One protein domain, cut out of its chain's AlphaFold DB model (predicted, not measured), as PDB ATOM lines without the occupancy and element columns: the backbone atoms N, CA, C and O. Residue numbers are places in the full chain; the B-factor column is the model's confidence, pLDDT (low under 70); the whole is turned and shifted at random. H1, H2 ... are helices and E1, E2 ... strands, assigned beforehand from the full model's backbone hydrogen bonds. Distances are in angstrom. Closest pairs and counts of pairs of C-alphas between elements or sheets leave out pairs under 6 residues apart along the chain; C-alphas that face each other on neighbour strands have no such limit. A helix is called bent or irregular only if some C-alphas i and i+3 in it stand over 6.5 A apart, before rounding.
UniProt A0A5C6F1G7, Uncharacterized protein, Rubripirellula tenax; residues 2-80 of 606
ATOM      1  N   GLY A   2     130.675 143.224 227.806       32.28
ATOM      2  CA  GLY A   2     132.051 143.579 227.451       32.28
ATOM      3  C   GLY A   2     132.117 145.043 227.035       32.28
ATOM      4  O   GLY A   2     131.555 145.410 226.005       32.28
ATOM      5  N   GLY A   3     132.752 145.878 227.855       27.58
ATOM      6  CA  GLY A   3     133.054 147.255 227.493       27.58
ATOM      7  C   GLY A   3     134.032 147.250 226.328       27.58
ATOM      8  O   GLY A   3     135.195 146.903 226.501       27.58
ATOM      9  N   VAL A   4     133.552 147.593 225.134       35.62
ATOM     10  CA  VAL A   4     134.416 147.881 223.988       35.62
ATOM     11  C   VAL A   4     135.305 149.059 224.396       35.62
ATOM     12  O   VAL A   4     134.754 150.121 224.702       35.62
ATOM     13  N   PRO A   5     136.642 148.918 224.438       38.12
ATOM     14  CA  PRO A   5     137.510 150.051 224.708       38.12
ATOM     15  C   PRO A   5     137.339 151.060 223.571       38.12
ATOM     16  O   PRO A   5     137.719 150.824 222.423       38.12
ATOM     17  N   VAL A   6     136.704 152.186 223.890       33.09
ATOM     18  CA  VAL A   6     136.641 153.353 223.014       33.09
ATOM     19  C   VAL A   6     138.017 154.011 223.065       33.09
ATOM     20  O   VAL A   6     138.284 154.869 223.897       33.09
ATOM     21  N   LEU A   7     138.915 153.570 222.187       42.34
ATOM     22  CA  LEU A   7     140.147 154.290 221.869       42.34
ATOM     23  C   LEU A   7     139.769 155.487 220.983       42.34
ATOM     24  O   LEU A   7     139.328 155.311 219.849       42.34
ATOM     25  N   MET A   8     139.882 156.705 221.514       38.19
ATOM     26  CA  MET A   8     139.455 157.943 220.848       38.19
ATOM     27  C   MET A   8     140.670 158.843 220.574       38.19
ATOM     28  O   MET A   8     141.216 159.353 221.545       38.19
ATOM     29  N   LEU A   9     141.096 159.090 219.316       55.47
ATOM     30  CA  LEU A   9     141.941 160.272 219.006       55.47
ATOM     31  C   LEU A   9     141.523 161.028 217.766       55.47
ATOM     32  O   LEU A   9     141.291 160.467 216.694       55.47
ATOM     33  N   ILE A  10     141.594 162.335 217.970       41.44
ATOM     34  CA  ILE A  10     141.568 163.426 217.019       41.44
ATOM     35  C   ILE A  10     142.946 164.106 217.145       41.44
ATOM     36  O   ILE A  10     143.119 164.996 217.966       41.44
ATOM     37  N   ALA A  11     143.956 163.642 216.400       48.16
ATOM     38  CA  ALA A  11     145.238 164.360 216.249       48.16
ATOM     39  C   ALA A  11     145.807 164.298 214.824       48.16
ATOM     40  O   ALA A  11     146.799 164.955 214.517       48.16
ATOM     41  N   SER A  12     145.146 163.583 213.910       50.19
ATOM     42  CA  SER A  12     145.597 163.458 212.521       50.19
ATOM     43  C   SER A  12     145.570 164.775 211.735       50.19
ATOM     44  O   SER A  12     146.087 164.816 210.626       50.19
ATOM     45  N   MET A  13     144.984 165.849 212.276       49.88
ATOM     46  CA  MET A  13     144.847 167.121 211.561       49.88
ATOM     47  C   MET A  13     145.936 168.159 211.865       49.88
ATOM     48  O   MET A  13     145.991 169.158 211.158       49.88
ATOM     49  N   GLY A  14     146.812 167.947 212.855       60.38
ATOM     50  CA  GLY A  14     147.833 168.950 213.209       60.38
ATOM     51  C   GLY A  14     149.227 168.417 213.537       60.38
ATOM     52  O   GLY A  14     150.170 169.195 213.521       60.38
ATOM     53  N   MET A  15     149.362 167.118 213.806       71.88
ATOM     54  CA  MET A  15     150.575 166.513 214.372       71.88
ATOM     55  C   MET A  15     151.334 165.615 213.378       71.88
ATOM     56  O   MET A  15     152.061 164.719 213.758       71.88
ATOM     57  N   GLY A  16     151.100 165.707 212.064       85.56
ATOM     58  CA  GLY A  16     151.824 164.859 211.090       85.56
ATOM     59  C   GLY A  16     151.741 163.329 211.316       85.56
ATOM     60  O   GLY A  16     152.363 162.575 210.571       85.56
ATOM     61  N   ILE A  17     150.978 162.848 212.309       92.00
ATOM     62  CA  ILE A  17     150.832 161.441 212.658       92.00
ATOM     63  C   ILE A  17     150.013 160.818 211.543       92.00
ATOM     64  O   ILE A  17     148.829 161.121 211.355       92.00
ATOM     65  N   THR A  18     150.658 159.935 210.795       94.62
ATOM     66  CA  THR A  18     150.019 159.209 209.706       94.62
ATOM     67  C   THR A  18     149.661 157.805 210.167       94.62
ATOM     68  O   THR A  18     150.221 157.265 211.118       94.62
ATOM     69  N   TYR A  19     148.670 157.207 209.515       96.19
ATOM     70  CA  TYR A  19     148.284 155.824 209.771       96.19
ATOM     71  C   TYR A  19     148.093 155.061 208.461       96.19
ATOM     72  O   TYR A  19     147.771 155.629 207.404       96.19
ATOM     73  N   GLY A  20     148.303 153.755 208.555       96.94
ATOM     74  CA  GLY A  20     148.142 152.793 207.481       96.94
ATOM     75  C   GLY A  20     147.857 151.406 208.033       96.94
ATOM     76  O   GLY A  20     147.764 151.200 209.239       96.94
ATOM     77  N   TRP A  21     147.678 150.450 207.136       97.69
ATOM     78  CA  TRP A  21     147.439 149.062 207.493       97.69
ATOM     79  C   TRP A  21     147.982 148.133 206.414       97.69
ATOM     80  O   TRP A  21     147.991 148.458 205.220       97.69
ATOM     81  N   GLN A  22     148.417 146.958 206.842       97.25
ATOM     82  CA  GLN A  22     148.845 145.878 205.963       97.25
ATOM     83  C   GLN A  22     148.284 144.541 206.459       97.25
ATOM     84  O   GLN A  22     147.900 144.456 207.626       97.25
ATOM     85  N   PRO A  23     148.190 143.508 205.605       96.75
ATOM     86  CA  PRO A  23     147.826 142.171 206.053       96.75
ATOM     87  C   PRO A  23     148.799 141.705 207.132       96.75
ATOM     88  O   PRO A  23     150.006 141.912 207.002       96.75
ATOM     89  N   ASP A  24     148.263 141.114 208.191       96.00
ATOM     90  CA  ASP A  24     149.072 140.461 209.215       96.00
ATOM     91  C   ASP A  24     149.760 139.207 208.638       96.00
ATOM     92  O   ASP A  24     149.316 138.664 207.625       96.00
ATOM     93  N   GLU A  25     150.826 138.722 209.282       94.94
ATOM     94  CA  GLU A  25     151.561 137.514 208.859       94.94
ATOM     95  C   GLU A  25     150.653 136.274 208.808       94.94
ATOM     96  O   GLU A  25     150.871 135.363 208.011       94.94
ATOM     97  N   SER A  26     149.601 136.277 209.629       91.62
ATOM     98  CA  SER A  26     148.555 135.256 209.679       91.62
ATOM     99  C   SER A  26     147.594 135.282 208.481       91.62
ATOM    100  O   SER A  26     146.896 134.302 208.247       91.62
ATOM    101  N   GLY A  27     147.521 136.384 207.725       90.50
ATOM    102  CA  GLY A  27     146.593 136.570 206.602       90.50
ATOM    103  C   GLY A  27     145.128 136.840 206.987       90.50
ATOM    104  O   GLY A  27     144.397 137.428 206.188       90.50
ATOM    105  N   ASP A  28     144.715 136.491 208.207       91.38
ATOM    106  CA  ASP A  28     143.331 136.635 208.690       91.38
ATOM    107  C   ASP A  28     143.027 138.021 209.286       91.38
ATOM    108  O   ASP A  28     141.864 138.410 209.434       91.38
ATOM    109  N   GLY A  29     144.068 138.792 209.603       94.88
ATOM    110  CA  GLY A  29     143.962 140.111 210.220       94.88
ATOM    111  C   GLY A  29     144.660 141.221 209.442       94.88
ATOM    112  O   GLY A  29     145.279 141.019 208.394       94.88
ATOM    113  N   VAL A  30     144.566 142.429 209.987       97.31
ATOM    114  CA  VAL A  30     145.386 143.564 209.580       97.31
ATOM    115  C   VAL A  30     146.271 144.037 210.726       97.31
ATOM    116  O   VAL A  30     145.824 144.203 211.864       97.31
ATOM    117  N   GLU A  31     147.525 144.315 210.391       97.38
ATOM    118  CA  GLU A  31     148.442 145.094 211.208       97.38
ATOM    119  C   GLU A  31     148.145 146.579 210.966       97.38
ATOM    120  O   GLU A  31     148.370 147.104 209.872       97.38
ATOM    121  N   TYR A  32     147.609 147.256 211.979       97.62
ATOM    122  CA  TYR A  32     147.351 148.690 211.956       97.62
ATOM    123  C   TYR A  32     148.615 149.445 212.372       97.62
ATOM    124  O   TYR A  32     149.092 149.306 213.498       97.62
ATOM    125  N   ILE A  33     149.170 150.241 211.463       97.25
ATOM    126  CA  ILE A  33     150.434 150.947 211.656       97.25
ATOM    127  C   ILE A  33     150.140 152.418 211.941       97.25
ATOM    128  O   ILE A  33     149.568 153.116 211.102       97.25
ATOM    129  N   VAL A  34     150.564 152.894 213.108       96.62
ATOM    130  CA  VAL A  34     150.569 154.317 213.469       96.62
ATOM    131  C   VAL A  34     151.993 154.819 213.323       96.62
ATOM    132  O   VAL A  34     152.903 154.278 213.948       96.62
ATOM    133  N   GLN A  35     152.202 155.835 212.498       96.75
ATOM    134  CA  GLN A  35     153.520 156.400 212.266       96.75
ATOM    135  C   GLN A  35     153.628 157.790 212.867       96.75
ATOM    136  O   GLN A  35     152.851 158.692 212.556       96.75
ATOM    137  N   VAL A  36     154.618 157.921 213.734       96.25
ATOM    138  CA  VAL A  36     154.946 159.128 214.473       96.25
ATOM    139  C   VAL A  36     156.179 159.765 213.832       96.25
ATOM    140  O   VAL A  36     157.224 159.107 213.780       96.25
ATOM    141  N   PRO A  37     156.105 161.026 213.382       96.38
ATOM    142  CA  PRO A  37     157.282 161.752 212.926       96.38
ATOM    143  C   PRO A  37     158.351 161.834 214.030       96.38
ATOM    144  O   PRO A  37     158.004 162.044 215.198       96.38
ATOM    145  N   PRO A  38     159.654 161.716 213.718       96.12
ATOM    146  CA  PRO A  38     160.719 161.800 214.720       96.12
ATOM    147  C   PRO A  38     160.688 163.110 215.518       96.12
ATOM    148  O   PRO A  38     160.964 163.106 216.717       96.12
ATOM    149  N   SER A  39     160.296 164.214 214.871       95.31
ATOM    150  CA  SER A  39     160.158 165.538 215.488       95.31
ATOM    151  C   SER A  39     159.081 165.606 216.573       95.31
ATOM    152  O   SER A  39     159.093 166.524 217.387       95.31
ATOM    153  N   GLU A  40     158.159 164.644 216.608       94.00
ATOM    154  CA  GLU A  40     157.015 164.654 217.519       94.00
ATOM    155  C   GLU A  40     157.152 163.714 218.715       94.00
ATOM    156  O   GLU A  40     156.345 163.773 219.644       94.00
ATOM    157  N   ILE A  41     158.196 162.883 218.760       94.62
ATOM    158  CA  ILE A  41     158.421 161.955 219.879       94.62
ATOM    159  C   ILE A  41     158.495 162.702 221.211       94.62
ATOM    160  O   ILE A  41     157.902 162.264 222.199       94.62
ATOM    161  N   ASP A  42     159.191 163.836 221.247       93.94
ATOM    162  CA  ASP A  42     159.331 164.628 222.469       93.94
ATOM    163  C   ASP A  42     158.006 165.255 222.904       93.94
ATOM    164  O   ASP A  42     157.763 165.432 224.099       93.94
ATOM    165  N   GLN A  43     157.125 165.568 221.954       89.38
ATOM    166  CA  GLN A  43     155.790 166.068 222.251       89.38
ATOM    167  C   GLN A  43     154.886 164.945 222.764       89.38
ATOM    168  O   GLN A  43     154.198 165.131 223.767       89.38
ATOM    169  N   LEU A  44     154.948 163.758 222.163       90.00
ATOM    170  CA  LEU A  44     154.184 162.592 222.612       90.00
ATOM    171  C   LEU A  44     154.637 162.114 223.993       90.00
ATOM    172  O   LEU A  44     153.799 161.748 224.813       90.00
ATOM    173  N   ARG A  45     155.935 162.215 224.306       90.88
ATOM    174  CA  ARG A  45     156.454 161.989 225.665       90.88
ATOM    175  C   ARG A  45     155.881 162.970 226.687       90.88
ATOM    176  O   ARG A  45     155.671 162.579 227.829       90.88
ATOM    177  N   ARG A  46     155.633 164.228 226.300       90.06
ATOM    178  CA  ARG A  46     155.016 165.232 227.187       90.06
ATOM    179  C   ARG A  46     153.519 165.018 227.370       90.06
ATOM    180  O   ARG A  46     153.021 165.262 228.461       90.06
ATOM    181  N   ILE A  47     152.814 164.611 226.314       90.94
ATOM    182  CA  ILE A  47     151.367 164.352 226.364       90.94
ATOM    183  C   ILE A  47     151.087 163.055 227.135       90.94
ATOM    184  O   ILE A  47     150.091 162.973 227.844       90.94
ATOM    185  N   GLY A  48     151.976 162.062 227.029       87.88
ATOM    186  CA  GLY A  48     151.896 160.792 227.756       87.88
ATOM    187  C   GLY A  48     150.916 159.782 227.157       87.88
ATOM    188  O   GLY A  48     150.998 158.600 227.476       87.88
ATOM    189  N   GLU A  49     150.035 160.211 226.253       84.50
ATOM    190  CA  GLU A  49     149.018 159.361 225.641       84.50
ATOM    191  C   GLU A  49     148.856 159.659 224.146       84.50
ATOM    192  O   GLU A  49     148.896 160.807 223.699       84.50
ATOM    193  N   ILE A  50     148.661 158.589 223.372       79.69
ATOM    194  CA  ILE A  50     148.345 158.626 221.944       79.69
ATOM    195  C   ILE A  50     147.149 157.717 221.754       79.69
ATOM    196  O   ILE A  50     147.161 156.560 222.170       79.69
ATOM    197  N   SER A  51     146.129 158.202 221.078       80.25
ATOM    198  CA  SER A  51     145.009 157.370 220.671       80.25
ATOM    199  C   SER A  51     144.914 157.344 219.130       80.25
ATOM    200  O   SER A  51     145.619 158.063 218.430       80.25
ATOM    201  N   SER A  52     144.073 156.516 218.523       82.38
ATOM    202  CA  SER A  52     143.887 156.558 217.064       82.38
ATOM    203  C   SER A  52     142.511 156.026 216.716       82.38
ATOM    204  O   SER A  52     142.107 154.981 217.229       82.38
ATOM    205  N   ALA A  53     141.778 156.740 215.863       87.19
ATOM    206  CA  ALA A  53     140.537 156.225 215.306       87.19
ATOM    207  C   ALA A  53     140.872 155.223 214.196       87.19
ATOM    208  O   ALA A  53     141.400 155.599 213.150       87.19
ATOM    209  N   ILE A  54     140.563 153.950 214.435       92.81
ATOM    210  CA  ILE A  54     140.738 152.885 213.445       92.81
ATOM    211  C   ILE A  54     139.780 153.139 212.276       92.81
ATOM    212  O   ILE A  54     138.575 153.305 212.486       92.81
ATOM    213  N   ASP A  55     140.312 153.139 211.050       94.06
ATOM    214  CA  ASP A  55     139.510 153.302 209.834       94.06
ATOM    215  C   ASP A  55     138.368 152.257 209.805       94.06
ATOM    216  O   ASP A  55     138.621 151.060 209.998       94.06
ATOM    217  N   PRO A  56     137.103 152.668 209.569       93.31
ATOM    218  CA  PRO A  56     135.956 151.762 209.547       93.31
ATOM    219  C   PRO A  56     136.127 150.544 208.632       93.31
ATOM    220  O   PRO A  56     135.546 149.500 208.913       93.31
ATOM    221  N   ARG A  57     136.934 150.650 207.566       92.69
ATOM    222  CA  ARG A  57     137.189 149.563 206.605       92.69
ATOM    223  C   ARG A  57     137.962 148.394 207.202       92.69
ATOM    224  O   ARG A  57     137.844 147.274 206.715       92.69
ATOM    225  N   VAL A  58     138.769 148.660 208.222       94.69
ATOM    226  CA  VAL A  58     139.570 147.647 208.919       94.69
ATOM    227  C   VAL A  58     139.081 147.385 210.339       94.69
ATOM    228  O   VAL A  58     139.585 146.495 211.025       94.69
ATOM    229  N   ARG A  59     138.064 148.127 210.786       92.94
ATOM    230  CA  ARG A  59     137.427 147.933 212.085       92.94
ATOM    231  C   ARG A  59     136.857 146.512 212.171       92.94
ATOM    232  O   ARG A  59     136.080 146.100 211.321       92.94
ATOM    233  N   GLY A  60     137.278 145.763 213.189       94.25
ATOM    234  CA  GLY A  60     136.921 144.348 213.371       94.25
ATOM    235  C   GLY A  60     137.903 143.345 212.754       94.25
ATOM    236  O   GLY A  60     137.782 142.159 213.029       94.25
ATOM    237  N   ARG A  61     138.896 143.800 211.976       94.56
ATOM    238  CA  ARG A  61     139.969 142.949 211.422       94.56
ATOM    239  C   ARG A  61     141.352 143.253 211.993       94.56
ATOM    240  O   ARG A  61     142.320 142.621 211.596       94.56
ATOM    241  N   VAL A  62     141.473 144.237 212.882       95.75
ATOM    242  CA  VAL A  62     142.765 144.609 213.474       95.75
ATOM    243  C   VAL A  62     143.225 143.506 214.425       95.75
ATOM    244  O   VAL A  62     142.631 143.332 215.486       95.75
ATOM    245  N   SER A  63     144.279 142.783 214.046       96.88
ATOM    246  CA  SER A  63     144.911 141.757 214.887       96.88
ATOM    247  C   SER A  63     146.084 142.320 215.691       96.88
ATOM    248  O   SER A  63     146.341 141.875 216.808       96.88
ATOM    249  N   LYS A  64     146.776 143.330 215.151       96.44
ATOM    250  CA  LYS A  64     147.995 143.905 215.730       96.44
ATOM    251  C   LYS A  64     148.051 145.410 215.493       96.44
ATOM    252  O   LYS A  64     147.681 145.880 214.419       96.44
ATOM    253  N   ILE A  65     148.538 146.167 216.475       96.38
ATOM    254  CA  ILE A  65     148.810 147.605 216.340       96.38
ATOM    255  C   ILE A  65     150.317 147.815 216.479       96.38
ATOM    256  O   ILE A  65     150.910 147.365 217.458       96.38
ATOM    257  N   VAL A  66     150.936 148.494 215.513       96.56
ATOM    258  CA  VAL A  66     152.372 148.794 215.523       96.56
ATOM    259  C   VAL A  66     152.588 150.292 215.423       96.56
ATOM    260  O   VAL A  66     152.173 150.935 214.462       96.56
ATOM    261  N   ILE A  67     153.268 150.845 216.421       96.06
ATOM    262  CA  ILE A  67     153.684 152.244 216.427       96.06
ATOM    263  C   ILE A  67     155.106 152.300 215.873       96.06
ATOM    264  O   ILE A  67     156.009 151.661 216.413       96.06
ATOM    265  N   ARG A  68     155.304 153.030 214.775       96.12
ATOM    266  CA  ARG A  68     156.606 153.211 214.121       96.12
ATOM    267  C   ARG A  68     156.999 154.678 214.169       96.12
ATOM    268  O   ARG A  68     156.149 155.556 214.081       96.12
ATOM    269  N   VAL A  69     158.292 154.932 214.278       97.00
ATOM    270  CA  VAL A  69     158.848 156.277 214.149       97.00
ATOM    271  C   VAL A  69     159.344 156.459 212.721       97.00
ATOM    272  O   VAL A  69     160.123 155.634 212.242       97.00
ATOM    273  N   GLY A  70     158.922 157.526 212.048       96.56
ATOM    274  CA  GLY A  70     159.437 157.904 210.735       96.56
ATOM    275  C   GLY A  70     158.485 158.793 209.942       96.56
ATOM    276  O   GLY A  70     157.374 159.071 210.376       96.56
ATOM    277  N   ASP A  71     158.903 159.158 208.730       96.00
ATOM    278  CA  ASP A  71     158.142 160.024 207.808       96.00
ATOM    279  C   ASP A  71     157.853 159.345 206.453       96.00
ATOM    280  O   ASP A  71     157.377 159.964 205.505       96.00
ATOM    281  N   GLY A  72     158.153 158.047 206.345       96.25
ATOM    282  CA  GLY A  72     157.918 157.258 205.139       96.25
ATOM    283  C   GLY A  72     156.428 157.063 204.808       96.25
ATOM    284  O   GLY A  72     155.573 157.148 205.690       96.25
ATOM    285  N   PRO A  73     156.089 156.774 203.541       96.00
ATOM    286  CA  PRO A  73     154.722 156.462 203.151       96.00
ATOM    287  C   PRO A  73     154.259 155.143 203.781       96.00
ATOM    288  O   PRO A  73     154.944 154.121 203.708       96.00
ATOM    289  N   LEU A  74     153.056 155.152 204.356       96.88
ATOM    290  CA  LEU A  74     152.465 153.972 204.978       96.88
ATOM    291  C   LEU A  74     151.685 153.111 203.977       96.88
ATOM    292  O   LEU A  74     150.916 153.648 203.170       96.88
ATOM    293  N   PRO A  75     151.799 151.771 204.050       96.50
ATOM    294  CA  PRO A  75     150.964 150.884 203.255       96.50
ATOM    295  C   PRO A  75     149.496 150.997 203.691       96.50
ATOM    296  O   PRO A  75     149.186 151.181 204.865       96.50
ATOM    297  N   ARG A  76     148.578 150.874 202.730       95.75
ATOM    298  CA  ARG A  76     147.123 150.784 202.952       95.75
ATOM    299  C   ARG A  76     146.565 149.590 202.193       95.75
ATOM    300  O   ARG A  76     145.694 149.718 201.334       95.75
ATOM    301  N   LYS A  77     147.167 148.427 202.433       94.44
ATOM    302  CA  LYS A  77     146.833 147.182 201.744       94.44
ATOM    303  C   LYS A  77     145.812 146.437 202.588       94.44
ATOM    304  O   LYS A  77     146.151 145.840 203.604       94.44
ATOM    305  N   THR A  78     144.554 146.489 202.174       89.75
ATOM    306  CA  THR A  78     143.522 145.628 202.752       89.75
ATOM    307  C   THR A  78     143.743 144.210 202.219       89.75
ATOM    308  O   THR A  78     143.899 144.066 201.002       89.75
ATOM    309  N   PRO A  79     143.796 143.170 203.069       85.06
ATOM    310  CA  PRO A  79     143.894 141.798 202.591       85.06
ATOM    311  C   PRO A  79     142.736 141.523 201.628       85.06
ATOM    312  O   PRO A  79     141.583 141.839 201.937       85.06
ATOM    313  N   LEU A  80     143.034 140.922 200.470       82.81
ATOM    314  CA  LEU A  80     142.027 140.328 199.584       82.81
ATOM    315  C   LEU A  80     141.507 139.026 200.221       82.81
ATOM    316  O   LEU A  80     141.588 137.950 199.648       82.81
TER     317      LEU A  80
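What this domain is: This is residues 2 to 80 of the 606 residues of an uncharacterized protein of Rubripirellula tenax (UniProt A0A5C6F1G7). Little of this domain is regular structure: a small twisted sheet, E1, E2, E3 in order, has helix H1 beyond one end, with long loops around. The printed part has 79 residues, 31 in named elements, E1, E2, H1, E3 along the chain; sheet and class are mixed. It is compact, radius of gyration of the C-alphas 13.1 A, spans 36 by 34 by 19 A.

Where its parts are: E1, residues 18 to 23, begins at C-alpha 18 (150.019, 159.209, 209.706). E2 is residues 30 to 36, 18.9 A. H1, residues 38 to 47, is irregular: C-alphas 39 and 42 are 7.1 A apart. E3, residues 62 to 69, 19.9 A, ends at (158.848, 156.277, 214.149).

How they stand to each other: E1 and E2 form an antiparallel hairpin, N 20 to O 33 2.9 A. E2 and E3 are parallel, N 34 to O 66 2.9 A. E2, H1, E3 make a strand-helix-strand unit, parallel neighbours joined through a helix, its crossover right-handed. H1 only grazes the sheet with residues 38 to 44; 4 of 6 O i to N i+4 pairs are within hydrogen-bond range.

The domain as a whole: The printed part has no cut. The H1 to E3 link is long; pLDDT is under 70 in residues 2 to 14.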